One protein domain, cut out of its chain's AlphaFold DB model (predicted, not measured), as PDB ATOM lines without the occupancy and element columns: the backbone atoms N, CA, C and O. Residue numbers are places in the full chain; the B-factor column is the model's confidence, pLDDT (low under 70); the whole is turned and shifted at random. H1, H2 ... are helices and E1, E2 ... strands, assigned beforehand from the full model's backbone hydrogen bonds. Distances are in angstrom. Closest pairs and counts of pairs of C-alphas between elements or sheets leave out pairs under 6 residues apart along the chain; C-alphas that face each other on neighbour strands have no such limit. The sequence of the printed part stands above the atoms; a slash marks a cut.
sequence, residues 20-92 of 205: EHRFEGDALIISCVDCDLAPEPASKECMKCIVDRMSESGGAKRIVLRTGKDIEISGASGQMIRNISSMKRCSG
ATOM      1  N   GLU A  20      22.945  35.250 -28.741       83.25
ATOM      2  CA  GLU A  20      23.144  35.049 -27.310       83.25
ATOM      3  C   GLU A  20      24.069  33.858 -27.064       83.25
ATOM      4  O   GLU A  20      24.035  32.849 -27.774       83.25
ATOM      5  N   HIS A  21      24.895  33.947 -26.026       84.31
ATOM      6  CA  HIS A  21      25.731  32.836 -25.599       84.31
ATOM      7  C   HIS A  21      25.865  32.808 -24.079       84.31
ATOM      8  O   HIS A  21      25.836  33.844 -23.415       84.31
ATOM      9  N   ARG A  22      26.009  31.609 -23.513       89.44
ATOM     10  CA  ARG A  22      26.190  31.410 -22.069       89.44
ATOM     11  C   ARG A  22      27.037  30.187 -21.769       89.44
ATOM     12  O   ARG A  22      27.153  29.286 -22.595       89.44
ATOM     13  N   PHE A  23      27.582  30.137 -20.560       86.56
ATOM     14  CA  PHE A  23      28.225  28.936 -20.045       86.56
ATOM     15  C   PHE A  23      27.248  28.091 -19.239       86.56
ATOM     16  O   PHE A  23      26.545  28.600 -18.370       86.56
ATOM     17  N   GLU A  24      27.269  26.788 -19.489       85.94
ATOM     18  CA  GLU A  24      26.676  25.782 -18.612       85.94
ATOM     19  C   GLU A  24      27.751  24.734 -18.307       85.94
ATOM     20  O   GLU A  24      28.115  23.913 -19.150       85.94
ATOM     21  N   GLY A  25      28.326  24.804 -17.102       86.31
ATOM     22  CA  GLY A  25      29.457  23.961 -16.713       86.31
ATOM     23  C   GLY A  25      30.684  24.197 -17.601       86.31
ATOM     24  O   GLY A  25      31.257  25.283 -17.605       86.31
ATOM     25  N   ASP A  26      31.101  23.172 -18.347       85.19
ATOM     26  CA  ASP A  26      32.235  23.220 -19.280       85.19
ATOM     27  C   ASP A  26      31.824  23.421 -20.753       85.19
ATOM     28  O   ASP A  26      32.675  23.316 -21.652       85.19
ATOM     29  N   ALA A  27      30.539  23.701 -20.998       87.69
ATOM     30  CA  ALA A  27      29.973  23.944 -22.316       87.69
ATOM     31  C   ALA A  27      29.713  25.438 -22.563       87.69
ATOM     32  O   ALA A  27      29.138  26.129 -21.722       87.69
ATOM     33  N   LEU A  28      30.104  25.914 -23.748       90.44
ATOM     34  CA  LEU A  28      29.646  27.181 -24.315       90.44
ATOM     35  C   LEU A  28      28.397  26.908 -25.150       90.44
ATOM     36  O   LEU A  28      28.471  26.208 -26.158       90.44
ATOM     37  N   ILE A  29      27.269  27.467 -24.738       90.19
ATOM     38  CA  ILE A  29      26.005  27.381 -25.465       90.19
ATOM     39  C   ILE A  29      25.852  28.641 -26.298       90.19
ATOM     40  O   ILE A  29      25.944  29.741 -25.758       90.19
ATOM     41  N   ILE A  30      25.603  28.472 -27.593       89.25
ATOM     42  CA  ILE A  30      25.368  29.545 -28.558       89.25
ATOM     43  C   ILE A  30      23.930  29.397 -29.064       89.25
ATOM     44  O   ILE A  30      23.568  28.361 -29.629       89.25
ATOM     45  N   SER A  31      23.107  30.416 -28.826       88.44
ATOM     46  CA  SER A  31      21.727  30.480 -29.302       88.44
ATOM     47  C   SER A  31      21.718  30.883 -30.768       88.44
ATOM     48  O   SER A  31      21.985  32.025 -31.117       88.44
ATOM     49  N   CYS A  32      21.408  29.940 -31.644       85.38
ATOM     50  CA  CYS A  32      21.397  30.163 -33.085       85.38
ATOM     51  C   CYS A  32      19.965  30.421 -33.600       85.38
ATOM     52  O   CYS A  32      19.681  30.187 -34.770       85.38
ATOM     53  N   VAL A  33      19.054  30.864 -32.722       75.12
ATOM     54  CA  VAL A  33      17.634  31.121 -33.034       75.12
ATOM     55  C   VAL A  33      17.477  32.220 -34.088       75.12
ATOM     56  O   VAL A  33      16.604  32.112 -34.941       75.12
ATOM     57  N   ASP A  34      18.371  33.209 -34.076       71.06
ATOM     58  CA  ASP A  34      18.366  34.335 -35.018       71.06
ATOM     59  C   ASP A  34      19.233  34.085 -36.262       71.06
ATOM     60  O   ASP A  34      19.519  35.003 -37.030       71.06
ATOM     61  N   CYS A  35      19.725  32.857 -36.456       74.38
ATOM     62  CA  CYS A  35      20.409  32.503 -37.691       74.38
ATOM     63  C   CYS A  35      19.368  32.250 -38.789       74.38
ATOM     64  O   CYS A  35      18.585  31.307 -38.694       74.38
ATOM     65  N   ASP A  36      19.421  33.032 -39.871       63.12
ATOM     66  CA  ASP A  36      18.559  32.856 -41.056       63.12
ATOM     67  C   ASP A  36      18.695  31.460 -41.704       63.12
ATOM     68  O   ASP A  36      17.843  31.023 -42.478       63.12
ATOM     69  N   LEU A  37      19.782  30.746 -41.391       61.91
ATOM     70  CA  LEU A  37      20.084  29.394 -41.846       61.91
ATOM     71  C   LEU A  37      20.306  28.464 -40.649       61.91
ATOM     72  O   LEU A  37      20.900  28.853 -39.643       61.91
ATOM     73  N   ALA A  38      19.901  27.198 -40.795       68.81
ATOM     74  CA  ALA A  38      20.256  26.156 -39.836       68.81
ATOM     75  C   ALA A  38      21.789  26.101 -39.665       68.81
ATOM     76  O   ALA A  38      22.511  26.168 -40.666       68.81
ATOM     77  N   PRO A  39      22.305  25.965 -38.431       72.56
ATOM     78  CA  PRO A  39      23.731  26.034 -38.170       72.56
ATOM     79  C   PRO A  39      24.438  24.910 -38.915       72.56
ATOM     80  O   PRO A  39      24.187  23.723 -38.695       72.56
ATOM     81  N   GLU A  40      25.370  25.294 -39.776       79.12
ATOM     82  CA  GLU A  40      26.290  24.376 -40.423       79.12
ATOM     83  C   GLU A  40      27.673  24.583 -39.797       79.12
ATOM     84  O   GLU A  40      28.374  25.505 -40.195       79.12
ATOM     85  N   PRO A  41      28.110  23.760 -38.821       74.00
ATOM     86  CA  PRO A  41      29.363  23.985 -38.090       74.00
ATOM     87  C   PRO A  41      30.622  24.066 -38.954       74.00
ATOM     88  O   PRO A  41      31.661  24.492 -38.470       74.00
ATOM     89  N   ALA A  42      30.561  23.598 -40.201       72.06
ATOM     90  CA  ALA A  42      31.664  23.697 -41.144       72.06
ATOM     91  C   ALA A  42      31.541  24.876 -42.112       72.06
ATOM     92  O   ALA A  42      32.441  25.032 -42.922       72.06
ATOM     93  N   SER A  43      30.486  25.694 -42.077       79.38
ATOM     94  CA  SER A  43      30.441  26.906 -42.898       79.38
ATOM     95  C   SER A  43      31.395  27.969 -42.349       79.38
ATOM     96  O   SER A  43      31.722  27.991 -41.156       79.38
ATOM     97  N   LYS A  44      31.858  28.863 -43.229       79.88
ATOM     98  CA  LYS A  44      32.759  29.966 -42.867       79.88
ATOM     99  C   LYS A  44      32.108  30.872 -41.819       79.88
ATOM    100  O   LYS A  44      32.747  31.240 -40.835       79.88
ATOM    101  N   GLU A  45      30.834  31.174 -42.014       82.81
ATOM    102  CA  GLU A  45      30.022  32.070 -41.197       82.81
ATOM    103  C   GLU A  45      29.808  31.486 -39.797       82.81
ATOM    104  O   GLU A  45      30.028  32.169 -38.795       82.81
ATOM    105  N   CYS A  46      29.463  30.196 -39.715       83.38
ATOM    106  CA  CYS A  46      29.244  29.517 -38.442       83.38
ATOM    107  C   CYS A  46      30.558  29.365 -37.667       83.38
ATOM    108  O   CYS A  46      30.618  29.683 -36.481       83.38
ATOM    109  N   MET A  47      31.646  28.977 -38.339       85.06
ATOM    110  CA  MET A  47      32.969  28.895 -37.713       85.06
ATOM    111  C   MET A  47      33.445  30.246 -37.178       85.06
ATOM    112  O   MET A  47      33.991  30.297 -36.074       85.06
ATOM    113  N   LYS A  48      33.231  31.332 -37.932       86.38
ATOM    114  CA  LYS A  48      33.535  32.694 -37.483       86.38
ATOM    115  C   LYS A  48      32.723  33.048 -36.239       86.38
ATOM    116  O   LYS A  48      33.318  33.395 -35.227       86.38
ATOM    117  N   CYS A  49      31.407  32.838 -36.262       87.62
ATOM    118  CA  CYS A  49      30.535  33.076 -35.109       87.62
ATOM    119  C   CYS A  49      30.997  32.307 -33.857       87.62
ATOM    120  O   CYS A  49      31.166  32.896 -32.789       87.62
ATOM    121  N   ILE A  50      31.274  31.007 -33.988       89.06
ATOM    122  CA  ILE A  50      31.718  30.168 -32.868       89.06
ATOM    123  C   ILE A  50      33.036  30.683 -32.276       89.06
ATOM    124  O   ILE A  50      33.159  30.799 -31.055       89.06
ATOM    125  N   VAL A  51      34.027  30.970 -33.126       89.00
ATOM    126  CA  VAL A  51      35.342  31.461 -32.686       89.00
ATOM    127  C   VAL A  51      35.231  32.839 -32.047       89.00
ATOM    128  O   VAL A  51      35.902  33.091 -31.047       89.00
ATOM    129  N   ASP A  52      34.370  33.707 -32.567       89.00
ATOM    130  CA  ASP A  52      34.146  35.050 -32.032       89.00
ATOM    131  C   ASP A  52      33.546  34.966 -30.629       89.00
ATOM    132  O   ASP A  52      34.141  35.478 -29.675       89.00
ATOM    133  N   ARG A  53      32.464  34.195 -30.458       89.81
ATOM    134  CA  ARG A  53      31.841  33.989 -29.142       89.81
ATOM    135  C   ARG A  53      32.776  33.306 -28.161       89.81
ATOM    136  O   ARG A  53      32.883  33.724 -27.009       89.81
ATOM    137  N   MET A  54      33.508  32.285 -28.592       89.12
ATOM    138  CA  MET A  54      34.472  31.626 -27.716       89.12
ATOM    139  C   MET A  54      35.639  32.555 -27.359       89.12
ATOM    140  O   MET A  54      36.092  32.543 -26.216       89.12
ATOM    141  N   SER A  55      36.096  33.398 -28.287       89.31
ATOM    142  CA  SER A  55      37.128  34.411 -28.048       89.31
ATOM    143  C   SER A  55      36.656  35.473 -27.056       89.31
ATOM    144  O   SER A  55      37.446  35.868 -26.204       89.31
ATOM    145  N   GLU A  56      35.389  35.877 -27.087       86.56
ATOM    146  CA  GLU A  56      34.799  36.833 -26.138       86.56
ATOM    147  C   GLU A  56      34.608  36.228 -24.737       86.56
ATOM    148  O   GLU A  56      34.988  36.835 -23.738       86.56
ATOM    149  N   SER A  57      34.076  35.007 -24.662       80.62
ATOM    150  CA  SER A  57      33.470  34.488 -23.422       80.62
ATOM    151  C   SER A  57      34.425  33.690 -22.541       80.62
ATOM    152  O   SER A  57      34.403  33.778 -21.319       80.62
ATOM    153  N   GLY A  58      35.254  32.840 -23.141       77.81
ATOM    154  CA  GLY A  58      36.093  31.896 -22.395       77.81
ATOM    155  C   GLY A  58      36.373  30.644 -23.209       77.81
ATOM    156  O   GLY A  58      35.590  30.294 -24.083       77.81
ATOM    157  N   GLY A  59      37.473  29.947 -22.928       79.19
ATOM    158  CA  GLY A  59      37.688  28.631 -23.522       79.19
ATOM    159  C   GLY A  59      36.736  27.607 -22.899       79.19
ATOM    160  O   GLY A  59      36.826  27.348 -21.703       79.19
ATOM    161  N   ALA A  60      35.873  26.989 -23.704       84.19
ATOM    162  CA  ALA A  60      35.023  25.874 -23.281       84.19
ATOM    163  C   ALA A  60      35.592  24.531 -23.755       84.19
ATOM    164  O   ALA A  60      36.344  24.474 -24.733       84.19
ATOM    165  N   LYS A  61      35.253  23.432 -23.071       81.88
ATOM    166  CA  LYS A  61      35.597  22.076 -23.541       81.88
ATOM    167  C   LYS A  61      34.595  21.570 -24.578       81.88
ATOM    168  O   LYS A  61      34.972  20.791 -25.454       81.88
ATOM    169  N   ARG A  62      33.344  22.012 -24.458       84.75
ATOM    170  CA  ARG A  62      32.221  21.635 -25.317       84.75
ATOM    171  C   ARG A  62      31.554  22.889 -25.871       84.75
ATOM    172  O   ARG A  62      31.553  23.930 -25.218       84.75
ATOM    173  N   ILE A  63      31.013  22.793 -27.075       86.62
ATOM    174  CA  ILE A  63      30.263  23.870 -27.725       86.62
ATOM    175  C   ILE A  63      28.916  23.292 -28.122       86.62
ATOM    176  O   ILE A  63      28.884  22.237 -28.749       86.62
ATOM    177  N   VAL A  64      27.830  23.968 -27.772       87.69
ATOM    178  CA  VAL A  64      26.469  23.547 -28.106       87.69
ATOM    179  C   VAL A  64      25.813  24.650 -28.920       87.69
ATOM    180  O   VAL A  64      25.648  25.766 -28.431       87.69
ATOM    181  N   LEU A  65      25.446  24.348 -30.163       87.62
ATOM    182  CA  LEU A  65      24.671  25.243 -31.019       87.62
ATOM    183  C   LEU A  65      23.195  24.891 -30.859       87.62
ATOM    184  O   LEU A  65      22.797  23.770 -31.184       87.62
ATOM    185  N   ARG A  66      22.395  25.824 -30.344       84.00
ATOM    186  CA  ARG A  66      20.982  25.598 -30.028       84.00
ATOM    187  C   ARG A  66      20.091  26.167 -31.134       84.00
ATOM    188  O   ARG A  66      19.957  27.382 -31.247       84.00
ATOM    189  N   THR A  67      19.472  25.283 -31.921       73.75
ATOM    190  CA  THR A  67      18.489  25.603 -32.989       73.75
ATOM    191  C   THR A  67      17.319  24.622 -33.025       73.75
ATOM    192  O   THR A  67      16.990  24.055 -34.068       73.75
ATOM    193  N   GLY A  68      16.740  24.301 -31.868       66.31
ATOM    194  CA  GLY A  68      15.667  23.302 -31.744       66.31
ATOM    195  C   GLY A  68      16.128  21.840 -31.886       66.31
ATOM    196  O   GLY A  68      15.510  20.949 -31.311       66.31
ATOM    197  N   LYS A  69      17.243  21.581 -32.585       68.44
ATOM    198  CA  LYS A  69      18.067  20.368 -32.470       68.44
ATOM    199  C   LYS A  69      19.485  20.783 -32.108       68.44
ATOM    200  O   LYS A  69      20.176  21.370 -32.937       68.44
ATOM    201  N   ASP A  70      19.889  20.485 -30.882       80.62
ATOM    202  CA  ASP A  70      21.182  20.916 -30.365       80.62
ATOM    203  C   ASP A  70      22.322  20.153 -31.054       80.62
ATOM    204  O   ASP A  70      22.308  18.922 -31.147       80.62
ATOM    205  N   ILE A  71      23.312  20.895 -31.558       83.25
ATOM    206  CA  ILE A  71      24.531  20.339 -32.154       83.25
ATOM    207  C   ILE A  71      25.672  20.515 -31.159       83.25
ATOM    208  O   ILE A  71      26.060  21.642 -30.857       83.25
ATOM    209  N   GLU A  72      26.249  19.408 -30.694       85.50
ATOM    210  CA  GLU A  72      27.423  19.434 -29.819       85.50
ATOM    211  C   GLU A  72      28.726  19.242 -30.610       85.50
ATOM    212  O   GLU A  72      28.873  18.310 -31.405       85.50
ATOM    213  N   ILE A  73      29.707  20.107 -30.349       82.19
ATOM    214  CA  ILE A  73      31.075  20.012 -30.855       82.19
ATOM    215  C   ILE A  73      32.018  19.818 -29.665       82.19
ATOM    216  O   ILE A  73      32.123  20.666 -28.777       82.19
ATOM    217  N   SER A  74      32.750  18.708 -29.669       80.88
ATOM    218  CA  SER A  74      33.702  18.351 -28.615       80.88
ATOM    219  C   SER A  74      34.924  17.611 -29.186       80.88
ATOM    220  O   SER A  74      35.140  17.556 -30.405       80.88
ATOM    221  N   GLY A  75      35.804  17.111 -28.313       80.56
ATOM    222  CA  GLY A  75      37.002  16.363 -28.707       80.56
ATOM    223  C   GLY A  75      38.007  17.196 -29.510       80.56
ATOM    224  O   GLY A  75      38.265  18.359 -29.203       80.56
ATOM    225  N   ALA A  76      38.597  16.599 -30.550       76.12
ATOM    226  CA  ALA A  76      39.665  17.233 -31.329       76.12
ATOM    227  C   ALA A  76      39.207  18.501 -32.071       76.12
ATOM    228  O   ALA A  76      39.985  19.440 -32.223       76.12
ATOM    229  N   SER A  77      37.958  18.543 -32.546       77.50
ATOM    230  CA  SER A  77      37.408  19.727 -33.219       77.50
ATOM    231  C   SER A  77      37.130  20.860 -32.229       77.50
ATOM    232  O   SER A  77      37.534  21.991 -32.485       77.50
ATOM    233  N   GLY A  78      36.550  20.556 -31.062       80.62
ATOM    234  CA  GLY A  78      36.365  21.542 -29.989       80.62
ATOM    235  C   GLY A  78      37.694  22.101 -29.465       80.62
ATOM    236  O   GLY A  78      37.846  23.311 -29.317       80.62
ATOM    237  N   GLN A  79      38.705  21.244 -29.278       80.50
ATOM    238  CA  GLN A  79      40.063  21.665 -28.904       80.50
ATOM    239  C   GLN A  79      40.657  22.662 -29.904       80.50
ATOM    240  O   GLN A  79      41.284  23.639 -29.501       80.50
ATOM    241  N   MET A  80      40.485  22.406 -31.199       80.94
ATOM    242  CA  MET A  80      41.020  23.263 -32.250       80.94
ATOM    243  C   MET A  80      40.333  24.629 -32.260       80.94
ATOM    244  O   MET A  80      41.014  25.651 -32.264       80.94
ATOM    245  N   ILE A  81      38.999  24.644 -32.187       85.31
ATOM    246  CA  ILE A  81      38.219  25.882 -32.065       85.31
ATOM    247  C   ILE A  81      38.682  26.672 -30.842       85.31
ATOM    248  O   ILE A  81      38.937  27.870 -30.948       85.31
ATOM    249  N   ARG A  82      38.882  26.003 -29.704       86.31
ATOM    250  CA  ARG A  82      39.408  26.627 -28.490       86.31
ATOM    251  C   ARG A  82      40.794  27.228 -28.685       86.31
ATOM    252  O   ARG A  82      41.013  28.356 -28.256       86.31
ATOM    253  N   ASN A  83      41.717  26.509 -29.319       86.19
ATOM    254  CA  ASN A  83      43.067  27.016 -29.575       86.19
ATOM    255  C   ASN A  83      43.024  28.267 -30.458       86.19
ATOM    256  O   ASN A  83      43.636  29.278 -30.123       86.19
ATOM    257  N   ILE A  84      42.246  28.226 -31.542       88.88
ATOM    258  CA  ILE A  84      42.063  29.365 -32.452       88.88
ATOM    259  C   ILE A  84      41.434  30.553 -31.721       88.88
ATOM    260  O   ILE A  84      41.930  31.671 -31.824       88.88
ATOM    261  N   SER A  85      40.388  30.312 -30.934       89.69
ATOM    262  CA  SER A  85      39.708  31.353 -30.157       89.69
ATOM    263  C   SER A  85      40.633  31.974 -29.111       89.69
ATOM    264  O   SER A  85      40.619  33.183 -28.905       89.69
ATOM    265  N   SER A  86      41.489  31.160 -28.485       89.00
ATOM    266  CA  SER A  86      42.519  31.637 -27.564       89.00
ATOM    267  C   SER A  86      43.566  32.488 -28.280       89.00
ATOM    268  O   SER A  86      43.938  33.538 -27.766       89.00
ATOM    269  N   MET A  87      44.025  32.081 -29.469       89.31
ATOM    270  CA  MET A  87      44.940  32.895 -30.274       89.31
ATOM    271  C   MET A  87      44.297  34.222 -30.664       89.31
ATOM    272  O   MET A  87      44.918  35.265 -30.477       89.31
ATOM    273  N   LYS A  88      43.042  34.209 -31.133       89.75
ATOM    274  CA  LYS A  88      42.302  35.431 -31.466       89.75
ATOM    275  C   LYS A  88      42.227  36.368 -30.263       89.75
ATOM    276  O   LYS A  88      42.656  37.517 -30.371       89.75
ATOM    277  N   ARG A  89      41.813  35.862 -29.098       87.56
ATOM    278  CA  ARG A  89      41.762  36.634 -27.849       87.56
ATOM    279  C   ARG A  89      43.112  37.239 -27.471       87.56
ATOM    280  O   ARG A  89      43.184  38.426 -27.176       87.56
ATOM    281  N   CYS A  90      44.171  36.434 -27.470       86.00
ATOM    282  CA  CYS A  90      45.502  36.872 -27.042       86.00
ATOM    283  C   CYS A  90      46.222  37.734 -28.095       86.00
ATOM    284  O   CYS A  90      47.207  38.401 -27.782       86.00
ATOM    285  N   SER A  91      45.751  37.725 -29.344       85.56
ATOM    286  CA  SER A  91      46.328  38.528 -30.425       85.56
ATOM    287  C   SER A  91      45.932  40.003 -30.350       85.56
ATOM    288  O   SER A  91      46.737  40.855 -30.726       85.56
ATOM    289  N   GLY A  92      44.754  40.324 -29.802       77.44
ATOM    290  CA  GLY A  92      44.313  41.705 -29.586       77.44
ATOM    291  C   GLY A  92      45.240  42.487 -28.648       77.44
ATOM    292  O   GLY A  92      46.060  41.911 -27.928       77.44
TER     293      GLY A  92
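This is residues 20 to 92 of the 205 residues of an uncharacterized protein of Candidatus Methanomethylophilaceae archaeon (UniProt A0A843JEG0). A twisted wall of four short strands, E1 to E4, has H1 lying slantwise over one face, while H2 meets the sheet with its first half, residues 75 to 82, near the start of E3, and crosses H1 steeply farther on. The printed part has 73 residues, with four named strands and two named helices in the order E1, E2, H1, E3, E4, H2. The sheet is mixed, in the order E1, E2, E3, E4, and the class is mixed, helices and strands. The whole is compact and rounded, with a radius of gyration of the C-alphas of 11.2 A and spans of 32 by 25 by 22 A.

Find C-alpha 21 at (25.731, 32.836, -25.599), where E1 begins; it is residues 21 to 24. E2, residues 27 to 31, covers 12.6 A. Go on to C-alpha 44 at (32.759, 29.966, -42.867), from which H1, residues 44 to 57, runs 20.0 A. E3, residues 62 to 66, covers 12.8 A, and E4 is residues 71 to 73. H2, residues 75 to 91, runs 24.1 A and ends at C-alpha 91 at (46.328, 38.528, -30.425).

Begin with the sheet, whose edge strands are E1 and E4. E1 and E2 form an antiparallel hairpin; look at N 22 and O 29, 2.9 A apart. E2 and E3 are parallel, with N 30 and O 64 at 2.8 A. E3 and E4 form the other antiparallel hairpin, with N 73 and O 63 at 2.8 A. From edge to edge the strands' lines turn by 71 degrees. E2, H1 and E3 make a strand-helix-strand unit, two parallel neighbour strands with a helix between them, and its crossover is right-handed. H1 is on the sheet at a height over the sheet of 10.0 A, slantwise to the strands, at 56 degrees to E2 on the local plane; the closest C-alphas of these two are those of Leu 28 and Met 54, 7.4 A apart. H2 is on the sheet too, and its closest C-alpha to E3 is that of Gly 78, 6.2 A from that of Arg 62. H1 and H2 make two layers with the sheet, helices on one face of it. H1 touches H2 with residues 50 to 56 alone, at a steep tilt of 66 degrees, the same way; the C-alphas of Ser 55 and Ser 85 are closest, at 4.5 A. In both helices every O i to N i+4 pair is within hydrogen-bond range.

The C-alphas of Gly 68 and Ser 91 are the two farthest apart, at 34.3 A. The printed part has no cut. The link from E2 to H1, residues 32 to 43, is long, and the other links are tight. Look for pLDDT under 70 at residues 36 to 38 and 68 to 69; its mean over the printed part is 82.5.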